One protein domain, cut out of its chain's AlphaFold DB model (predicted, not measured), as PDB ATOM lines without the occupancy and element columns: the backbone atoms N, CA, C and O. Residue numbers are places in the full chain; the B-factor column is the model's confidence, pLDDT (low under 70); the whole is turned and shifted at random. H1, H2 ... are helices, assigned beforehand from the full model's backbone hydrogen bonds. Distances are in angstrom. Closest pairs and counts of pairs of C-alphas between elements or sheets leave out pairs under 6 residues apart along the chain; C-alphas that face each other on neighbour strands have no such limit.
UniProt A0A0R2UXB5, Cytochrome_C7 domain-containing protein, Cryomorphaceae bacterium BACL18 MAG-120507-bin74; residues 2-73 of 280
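Overview. This is residues 2 to 73 of the 280 residues of the protein "Cytochrome_C7 domain-containing protein" of Cryomorphaceae bacterium BACL18 MAG-120507-bin74 (UniProt A0A0R2UXB5). Three helices follow one another as an open zigzag with no common core: H1 runs out to one end, a short link folds back, H2 sets off across, and H3 turns from its end at an L-shaped corner. H1 and H3, the two long arms, run in nearly opposite directions on the two sides of H2. The printed part has 72 residues, with named helices H1, H2 and H3 in that order and no named strand, and is all helix. It is extended, with a radius of gyration of the C-alphas of 19.1 A and spans of 58 by 38 by 14 A.

Along the chain. H1, residues 2 to 25, begins at C-alpha 2 (10.669, -9.010, 46.751) and is 34.9 A from first to last C-alpha. H2, residues 33 to 46, begins at C-alpha 33 (2.130, -28.865, 40.772) and is 19.8 A long. H3, residues 48 to 71, is 34.1 A long and ends at C-alpha 71 (42.813, -23.763, 39.716).

Arrangement. H1 and H2 are close but not clearly touching; their closest C-alphas, those of Leu 16 and Leu 33, are 7.8 A apart. Their lines are about perpendicular, at 82 degrees. H2 and H3 only just touch, and only at the corner by their link, with 3 pairs of C-alphas within 8 A. H2 touches H3 with residues 44 to 45 alone, and H3 touches H2 with residues 50 to 51 alone; the closest C-alphas of the two helices, those of Ile 45 and Met 51, are 5.9 A apart. The lines of H2 and H3 are about perpendicular, at 84 degrees. H1 and H3 are apart. In H1, H2 and H3 every O i to N i+4 pair is within hydrogen-bond range.

Size, cuts and confidence. The outline is only just flat. The two C-alphas farthest apart are those of Gly 27 and Val 73, at 60.1 A. Residues 2 to 15 of H1 stand free, as do residues 34 to 43 of H2 and residues 55 to 73, of which 55 to 71 belong to H3. The link from H1 to H2 is short, with 7 residues, and that from H2 to H3 is tight, with 1. The printed part has no cut; its mean pLDDT is 87.1, that of H2 is 78, and no printed residue is under 70.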
ATOM      1  N   TYR A   2      11.933  -8.518  46.168       74.12
ATOM      2  CA  TYR A   2      10.669  -9.010  46.751       74.12
ATOM      3  C   TYR A   2       9.401  -8.721  45.923       74.12
ATOM      4  O   TYR A   2       8.545  -9.590  45.801       74.12
ATOM      5  N   LEU A   3       9.309  -7.549  45.280       79.12
ATOM      6  CA  LEU A   3       8.185  -7.205  44.391       79.12
ATOM      7  C   LEU A   3       8.104  -8.115  43.153       79.12
ATOM      8  O   LEU A   3       7.019  -8.542  42.765       79.12
ATOM      9  N   LEU A   4       9.254  -8.460  42.565       80.50
ATOM     10  CA  LEU A   4       9.332  -9.352  41.406       80.50
ATOM     11  C   LEU A   4       8.971 -10.796  41.793       80.50
ATOM     12  O   LEU A   4       8.231 -11.462  41.076       80.50
ATOM     13  N   GLY A   5       9.436 -11.254  42.963       84.75
ATOM     14  CA  GLY A   5       9.083 -12.569  43.505       84.75
ATOM     15  C   GLY A   5       7.582 -12.712  43.773       84.75
ATOM     16  O   GLY A   5       6.979 -13.704  43.368       84.75
ATOM     17  N   GLY A   6       6.954 -11.693  44.372       89.50
ATOM     18  CA  GLY A   6       5.504 -11.669  44.590       89.50
ATOM     19  C   GLY A   6       4.705 -11.698  43.284       89.50
ATOM     20  O   GLY A   6       3.762 -12.478  43.152       89.50
ATOM     21  N   PHE A   7       5.118 -10.913  42.283       90.50
ATOM     22  CA  PHE A   7       4.486 -10.898  40.961       90.50
ATOM     23  C   PHE A   7       4.549 -12.266  40.258       90.50
ATOM     24  O   PHE A   7       3.550 -12.722  39.698       90.50
ATOM     25  N   LEU A   8       5.694 -12.953  40.319       87.88
ATOM     26  CA  LEU A   8       5.865 -14.278  39.712       87.88
ATOM     27  C   LEU A   8       5.029 -15.357  40.414       87.88
ATOM     28  O   LEU A   8       4.424 -16.187  39.736       87.88
ATOM     29  N   LEU A   9       4.929 -15.319  41.745       88.62
ATOM     30  CA  LEU A   9       4.096 -16.254  42.510       88.62
ATOM     31  C   LEU A   9       2.601 -16.078  42.215       88.62
ATOM     32  O   LEU A   9       1.887 -17.071  42.066       88.62
ATOM     33  N   ILE A  10       2.132 -14.833  42.072       90.12
ATOM     34  CA  ILE A  10       0.743 -14.542  41.687       90.12
ATOM     35  C   ILE A  10       0.451 -15.086  40.288       90.12
ATOM     36  O   ILE A  10      -0.559 -15.760  40.104       90.12
ATOM     37  N   ASN A  11       1.337 -14.844  39.317       88.38
ATOM     38  CA  ASN A  11       1.176 -15.364  37.956       88.38
ATOM     39  C   ASN A  11       1.178 -16.897  37.925       88.38
ATOM     40  O   ASN A  11       0.316 -17.494  37.283       88.38
ATOM     41  N   LEU A  12       2.093 -17.540  38.658       87.38
ATOM     42  CA  LEU A  12       2.143 -18.997  38.779       87.38
ATOM     43  C   LEU A  12       0.834 -19.557  39.357       87.38
ATOM     44  O   LEU A  12       0.274 -20.505  38.808       87.38
ATOM     45  N   TYR A  13       0.308 -18.942  40.419       88.25
ATOM     46  CA  TYR A  13      -0.979 -19.319  41.007       88.25
ATOM     47  C   TYR A  13      -2.146 -19.145  40.022       88.25
ATOM     48  O   TYR A  13      -2.995 -20.031  39.900       88.25
ATOM     49  N   LEU A  14      -2.178 -18.031  39.287       87.81
ATOM     50  CA  LEU A  14      -3.220 -17.734  38.301       87.81
ATOM     51  C   LEU A  14      -3.210 -18.754  37.155       87.81
ATOM     52  O   LEU A  14      -4.265 -19.271  36.791       87.81
ATOM     53  N   LEU A  15      -2.025 -19.106  36.650       87.25
ATOM     54  CA  LEU A  15      -1.846 -20.128  35.617       87.25
ATOM     55  C   LEU A  15      -2.294 -21.514  36.094       87.25
ATOM     56  O   LEU A  15      -3.016 -22.202  35.372       87.25
ATOM     57  N   LEU A  16      -1.929 -21.908  37.320       86.12
ATOM     58  CA  LEU A  16      -2.380 -23.170  37.919       86.12
ATOM     59  C   LEU A  16      -3.905 -23.214  38.059       86.12
ATOM     60  O   LEU A  16      -4.528 -24.224  37.728       86.12
ATOM     61  N   ARG A  17      -4.513 -22.106  38.500       86.38
ATOM     62  CA  ARG A  17      -5.966 -21.993  38.652       86.38
ATOM     63  C   ARG A  17      -6.682 -22.070  37.307       86.38
ATOM     64  O   ARG A  17      -7.590 -22.880  37.169       86.38
ATOM     65  N   VAL A  18      -6.264 -21.279  36.318       87.44
ATOM     66  CA  VAL A  18      -6.854 -21.283  34.966       87.44
ATOM     67  C   VAL A  18      -6.756 -22.672  34.341       87.44
ATOM     68  O   VAL A  18      -7.748 -23.185  33.828       87.44
ATOM     69  N   ARG A  19      -5.594 -23.322  34.441       85.12
ATOM     70  CA  ARG A  19      -5.392 -24.675  33.921       85.12
ATOM     71  C   ARG A  19      -6.293 -25.707  34.602       85.12
ATOM     72  O   ARG A  19      -6.903 -26.513  33.909       85.12
ATOM     73  N   ASN A  20      -6.381 -25.702  35.933       85.62
ATOM     74  CA  ASN A  20      -7.223 -26.662  36.652       85.62
ATOM     75  C   ASN A  20      -8.717 -26.440  36.367       85.62
ATOM     76  O   ASN A  20      -9.451 -27.415  36.242       85.62
ATOM     77  N   THR A  21      -9.147 -25.192  36.157       86.00
ATOM     78  CA  THR A  21     -10.497 -24.887  35.657       86.00
ATOM     79  C   THR A  21     -10.721 -25.447  34.247       86.00
ATOM     80  O   THR A  21     -11.764 -26.038  33.988       86.00
ATOM     81  N   LEU A  22      -9.750 -25.313  33.333       85.38
ATOM     82  CA  LEU A  22      -9.845 -25.876  31.977       85.38
ATOM     83  C   LEU A  22      -9.922 -27.411  31.981       85.38
ATOM     84  O   LEU A  22     -10.714 -27.976  31.230       85.38
ATOM     85  N   LYS A  23      -9.156 -28.087  32.849       82.75
ATOM     86  CA  LYS A  23      -9.235 -29.548  33.029       82.75
ATOM     87  C   LYS A  23     -10.619 -29.995  33.500       82.75
ATOM     88  O   LYS A  23     -11.204 -30.887  32.894       82.75
ATOM     89  N   GLN A  24     -11.187 -29.304  34.490       85.62
ATOM     90  CA  GLN A  24     -12.542 -29.582  34.978       85.62
ATOM     91  C   GLN A  24     -13.611 -29.402  33.889       85.62
ATOM     92  O   GLN A  24     -14.543 -30.197  33.816       85.62
ATOM     93  N   LEU A  25     -13.470 -28.397  33.015       86.62
ATOM     94  CA  LEU A  25     -14.377 -28.183  31.878       86.62
ATOM     95  C   LEU A  25     -14.273 -29.283  30.810       86.62
ATOM     96  O   LEU A  25     -15.263 -29.574  30.144       86.62
ATOM     97  N   ASN A  26     -13.105 -29.915  30.679       85.38
ATOM     98  CA  ASN A  26     -12.884 -31.066  29.802       85.38
ATOM     99  C   ASN A  26     -13.226 -32.418  30.462       85.38
ATOM    100  O   ASN A  26     -13.065 -33.456  29.824       85.38
ATOM    101  N   GLY A  27     -13.706 -32.427  31.714       82.00
ATOM    102  CA  GLY A  27     -14.031 -33.652  32.453       82.00
ATOM    103  C   GLY A  27     -12.815 -34.403  33.009       82.00
ATOM    104  O   GLY A  27     -12.932 -35.581  33.336       82.00
ATOM    105  N   GLU A  28     -11.657 -33.744  33.107       85.62
ATOM    106  CA  GLU A  28     -10.435 -34.289  33.703       85.62
ATOM    107  C   GLU A  28     -10.285 -33.866  35.173       85.62
ATOM    108  O   GLU A  28     -10.641 -32.745  35.556       85.62
ATOM    109  N   ASP A  29      -9.687 -34.736  35.991       82.19
ATOM    110  CA  ASP A  29      -9.395 -34.426  37.390       82.19
ATOM    111  C   ASP A  29      -8.308 -33.332  37.519       82.19
ATOM    112  O   ASP A  29      -7.305 -33.334  36.789       82.19
ATOM    113  N   PRO A  30      -8.471 -32.371  38.450       79.06
ATOM    114  CA  PRO A  30      -7.491 -31.314  38.669       79.06
ATOM    115  C   PRO A  30      -6.196 -31.886  39.259       79.06
ATOM    116  O   PRO A  30      -6.216 -32.551  40.290       79.06
ATOM    117  N   THR A  31      -5.057 -31.563  38.643       78.75
ATOM    118  CA  THR A  31      -3.732 -31.982  39.125       78.75
ATOM    119  C   THR A  31      -3.065 -30.899  39.964       78.75
ATOM    120  O   THR A  31      -3.328 -29.697  39.803       78.75
ATOM    121  N   ASN A  32      -2.176 -31.311  40.866       79.75
ATOM    122  CA  ASN A  32      -1.317 -30.396  41.623       79.75
ATOM    123  C   ASN A  32       0.065 -30.225  40.953       79.75
ATOM    124  O   ASN A  32       0.469 -31.011  40.099       79.75
ATOM    125  N   LEU A  33       0.814 -29.187  41.352       75.31
ATOM    126  CA  LEU A  33       2.130 -28.865  40.772       75.31
ATOM    127  C   LEU A  33       3.109 -30.054  40.842       75.31
ATOM    128  O   LEU A  33       3.903 -30.255  39.927       75.31
ATOM    129  N   VAL A  34       3.051 -30.841  41.919       76.44
ATOM    130  CA  VAL A  34       3.948 -31.982  42.156       76.44
ATOM    131  C   VAL A  34       3.644 -33.132  41.192       76.44
ATOM    132  O   VAL A  34       4.570 -33.726  40.642       76.44
ATOM    133  N   GLU A  35       2.369 -33.412  40.930       77.69
ATOM    134  CA  GLU A  35       1.930 -34.403  39.942       77.69
ATOM    135  C   GLU A  35       2.349 -34.017  38.525       77.69
ATOM    136  O   GLU A  35       2.885 -34.855  37.799       77.69
ATOM    137  N   ASP A  36       2.184 -32.749  38.136       73.44
ATOM    138  CA  ASP A  36       2.569 -32.306  36.791       73.44
ATOM    139  C   ASP A  36       4.087 -32.286  36.600       73.44
ATOM    140  O   ASP A  36       4.585 -32.702  35.551       73.44
ATOM    141  N   LEU A  37       4.839 -31.873  37.626       75.75
ATOM    142  CA  LEU A  37       6.297 -32.016  37.645       75.75
ATOM    143  C   LEU A  37       6.706 -33.496  37.562       75.75
ATOM    144  O   LEU A  37       7.672 -33.833  36.874       75.75
ATOM    145  N   GLY A  38       5.957 -34.394  38.207       77.81
ATOM    146  CA  GLY A  38       6.136 -35.845  38.142       77.81
ATOM    147  C   GLY A  38       5.896 -36.439  36.748       77.81
ATOM    148  O   GLY A  38       6.666 -37.284  36.292       77.81
ATOM    149  N   VAL A  39       4.866 -35.988  36.031       76.88
ATOM    150  CA  VAL A  39       4.594 -36.423  34.648       76.88
ATOM    151  C   VAL A  39       5.648 -35.873  33.689       76.88
ATOM    152  O   VAL A  39       6.203 -36.619  32.882       76.88
ATOM    153  N   PHE A  40       5.981 -34.588  33.812       74.38
ATOM    154  CA  PHE A  40       6.976 -33.935  32.965       74.38
ATOM    155  C   PHE A  40       8.373 -34.545  33.147       74.38
ATOM    156  O   PHE A  40       9.034 -34.881  32.166       74.38
ATOM    157  N   SER A  41       8.798 -34.785  34.394       73.00
ATOM    158  CA  SER A  41      10.063 -35.468  34.698       73.00
ATOM    159  C   SER A  41      10.109 -36.892  34.147       73.00
ATOM    160  O   SER A  41      11.120 -37.270  33.562       73.00
ATOM    161  N   ARG A  42       9.022 -37.672  34.236       78.06
ATOM    162  CA  ARG A  42       8.956 -39.008  33.611       78.06
ATOM    163  C   ARG A  42       9.099 -38.945  32.090       78.06
ATOM    164  O   ARG A  42       9.826 -39.762  31.534       78.06
ATOM    165  N   ILE A  43       8.451 -37.986  31.424       78.31
ATOM    166  CA  ILE A  43       8.560 -37.790  29.966       78.31
ATOM    167  C   ILE A  43       9.993 -37.405  29.574       78.31
ATOM    168  O   ILE A  43      10.549 -37.961  28.624       78.31
ATOM    169  N   LEU A  44      10.611 -36.493  30.328       79.12
ATOM    170  CA  LEU A  44      11.999 -36.087  30.117       79.12
ATOM    171  C   LEU A  44      12.977 -37.248  30.333       79.12
ATOM    172  O   LEU A  44      13.838 -37.472  29.485       79.12
ATOM    173  N   ILE A  45      12.808 -38.027  31.407       83.12
ATOM    174  CA  ILE A  45      13.650 -39.193  31.721       83.12
ATOM    175  C   ILE A  45      13.474 -40.313  30.690       83.12
ATOM    176  O   ILE A  45      14.445 -40.965  30.304       83.12
ATOM    177  N   ALA A  46      12.254 -40.528  30.198       85.94
ATOM    178  CA  ALA A  46      11.979 -41.524  29.166       85.94
ATOM    179  C   ALA A  46      12.626 -41.167  27.814       85.94
ATOM    180  O   ALA A  46      12.954 -42.059  27.021       85.94
ATOM    181  N   ASN A  47      12.846 -39.878  27.538       91.00
ATOM    182  CA  ASN A  47      13.513 -39.436  26.323       91.00
ATOM    183  C   ASN A  47      15.033 -39.637  26.431       91.00
ATOM    184  O   ASN A  47      15.772 -38.768  26.891       91.00
ATOM    185  N   LYS A  48      15.515 -40.777  25.921       88.88
ATOM    186  CA  LYS A  48      16.945 -41.136  25.916       88.88
ATOM    187  C   LYS A  48      17.842 -40.043  25.327       88.88
ATOM    188  O   LYS A  48      18.924 -39.822  25.849       88.88
ATOM    189  N   ARG A  49      17.410 -39.329  24.276       90.44
ATOM    190  CA  ARG A  49      18.212 -38.244  23.673       90.44
ATOM    191  C   ARG A  49      18.335 -37.049  24.613       90.44
ATOM    192  O   ARG A  49      19.428 -36.515  24.767       90.44
ATOM    193  N   PHE A  50      17.229 -36.667  25.252       90.12
ATOM    194  CA  PHE A  50      17.222 -35.598  26.249       90.12
ATOM    195  C   PHE A  50      18.083 -35.967  27.460       90.12
ATOM    196  O   PHE A  50      18.920 -35.171  27.867       90.12
ATOM    197  N   MET A  51      17.950 -37.189  27.983       90.06
ATOM    198  CA  MET A  51      18.747 -37.640  29.127       90.06
ATOM    199  C   MET A  51      20.235 -37.747  28.815       90.06
ATOM    200  O   MET A  51      21.047 -37.326  29.637       90.06
ATOM    201  N   THR A  52      20.617 -38.246  27.636       91.00
ATOM    202  CA  THR A  52      22.024 -38.247  27.215       91.00
ATOM    203  C   THR A  52      22.561 -36.821  27.113       91.00
ATOM    204  O   THR A  52      23.626 -36.540  27.654       91.00
ATOM    205  N   PHE A  53      21.818 -35.903  26.484       94.31
ATOM    206  CA  PHE A  53      22.215 -34.496  26.390       94.31
ATOM    207  C   PHE A  53      22.359 -33.845  27.772       94.31
ATOM    208  O   PHE A  53      23.396 -33.255  28.065       94.31
ATOM    209  N   LEU A  54      21.364 -34.011  28.647       92.75
ATOM    210  CA  LEU A  54      21.388 -33.492  30.014       92.75
ATOM    211  C   LEU A  54      22.582 -34.044  30.800       92.75
ATOM    212  O   LEU A  54      23.267 -33.287  31.479       92.75
ATOM    213  N   THR A  55      22.867 -35.340  30.668       93.44
ATOM    214  CA  THR A  55      24.009 -35.978  31.338       93.44
ATOM    215  C   THR A  55      25.331 -35.387  30.859       93.44
ATOM    216  O   THR A  55      26.188 -35.087  31.684       93.44
ATOM    217  N   VAL A  56      25.495 -35.161  29.551       97.06
ATOM    218  CA  VAL A  56      26.694 -34.509  28.996       97.06
ATOM    219  C   VAL A  56      26.831 -33.080  29.518       97.06
ATOM    220  O   VAL A  56      27.913 -32.699  29.950       97.06
ATOM    221  N   VAL A  57      25.747 -32.301  29.540       97.38
ATOM    222  CA  VAL A  57      25.763 -30.922  30.055       97.38
ATOM    223  C   VAL A  57      26.133 -30.889  31.538       97.38
ATOM    224  O   VAL A  57      26.995 -30.108  31.933       97.38
ATOM    225  N   VAL A  58      25.532 -31.755  32.355       97.19
ATOM    226  CA  VAL A  58      25.842 -31.851  33.789       97.19
ATOM    227  C   VAL A  58      27.284 -32.310  34.006       97.19
ATOM    228  O   VAL A  58      27.974 -31.739  34.845       97.19
ATOM    229  N   ALA A  59      27.767 -33.285  33.234       97.75
ATOM    230  CA  ALA A  59      29.147 -33.753  33.321       97.75
ATOM    231  C   ALA A  59      30.148 -32.651  32.947       97.75
ATOM    232  O   ALA A  59      31.116 -32.440  33.673       97.75
ATOM    233  N   LEU A  60      29.902 -31.907  31.865       98.12
ATOM    234  CA  LEU A  60      30.741 -30.772  31.473       98.12
ATOM    235  C   LEU A  60      30.693 -29.648  32.512       98.12
ATOM    236  O   LEU A  60      31.738 -29.100  32.852       98.12
ATOM    237  N   GLY A  61      29.514 -29.343  33.058       98.06
ATOM    238  CA  GLY A  61      29.363 -28.364  34.135       98.06
ATOM    239  C   GLY A  61      30.120 -28.771  35.400       98.06
ATOM    240  O   GLY A  61      30.812 -27.946  35.992       98.06
ATOM    241  N   PHE A  62      30.056 -30.050  35.776       97.94
ATOM    242  CA  PHE A  62      30.816 -30.595  36.898       97.94
ATOM    243  C   PHE A  62      32.327 -30.531  36.650       97.94
ATOM    244  O   PHE A  62      33.059 -30.067  37.518       97.94
ATOM    245  N   LEU A  63      32.799 -30.952  35.472       98.06
ATOM    246  CA  LEU A  63      34.222 -30.900  35.121       98.06
ATOM    247  C   LEU A  63      34.749 -29.464  35.094       98.06
ATOM    248  O   LEU A  63      35.842 -29.213  35.594       98.06
ATOM    249  N   TYR A  64      33.965 -28.526  34.564       97.75
ATOM    250  CA  TYR A  64      34.294 -27.105  34.591       97.75
ATOM    251  C   TYR A  64      34.389 -26.583  36.029       97.75
ATOM    252  O   TYR A  64      35.402 -25.996  36.392       97.75
ATOM    253  N   ALA A  65      33.388 -26.859  36.872       97.50
ATOM    254  CA  ALA A  65      33.392 -26.430  38.270       97.50
ATOM    255  C   ALA A  65      34.559 -27.038  39.065       97.50
ATOM    256  O   ALA A  65      35.208 -26.338  39.840       97.50
ATOM    257  N   LEU A  66      34.857 -28.323  38.846       97.31
ATOM    258  CA  LEU A  66      35.995 -29.004  39.459       97.31
ATOM    259  C   LEU A  66      37.320 -28.384  39.010       97.31
ATOM    260  O   LEU A  66      38.176 -28.111  39.846       97.31
ATOM    261  N   TYR A  67      37.483 -28.132  37.709       96.81
ATOM    262  CA  TYR A  67      38.673 -27.477  37.172       96.81
ATOM    263  C   TYR A  67      38.852 -26.073  37.763       96.81
ATOM    264  O   TYR A  67      39.929 -25.760  38.261       96.81
ATOM    265  N   SER A  68      37.795 -25.255  37.789       94.19
ATOM    266  CA  SER A  68      37.826 -23.922  38.399       94.19
ATOM    267  C   SER A  68      38.178 -23.965  39.886       94.19
ATOM    268  O   SER A  68      38.986 -23.160  40.337       94.19
ATOM    269  N   PHE A  69      37.620 -24.917  40.641       94.75
ATOM    270  CA  PHE A  69      37.959 -25.104  42.052       94.75
ATOM    271  C   PHE A  69      39.441 -25.452  42.237       94.75
ATOM    272  O   PHE A  69      40.115 -24.830  43.051       94.75
ATOM    273  N   LEU A  70      39.961 -26.407  41.456       95.88
ATOM    274  CA  LEU A  70      41.362 -26.827  41.532       95.88
ATOM    275  C   LEU A  70      42.332 -25.704  41.148       95.88
ATOM    276  O   LEU A  70      43.357 -25.544  41.804       95.88
ATOM    277  N   MET A  71      41.999 -24.910  40.128       91.62
ATOM    278  CA  MET A  71      42.813 -23.763  39.716       91.62
ATOM    279  C   MET A  71      42.827 -22.631  40.751       91.62
ATOM    280  O   MET A  71      43.763 -21.842  40.745       91.62
ATOM    281  N   GLY A  72      41.829 -22.562  41.641       90.62
ATOM    282  CA  GLY A  72      41.787 -21.599  42.746       90.62
ATOM    283  C   GLY A  72      42.581 -22.016  43.989       90.62
ATOM    284  O   GLY A  72      42.746 -21.211  44.905       90.62
ATOM    285  N   VAL A  73      43.072 -23.257  44.069       91.38
ATOM    286  CA  VAL A  73      43.842 -23.726  45.232       91.38
ATOM    287  C   VAL A  73      45.193 -23.011  45.291       91.38
ATOM    288  O   VAL A  73      45.965 -23.045  44.337       91.38
TER     289      VAL A  73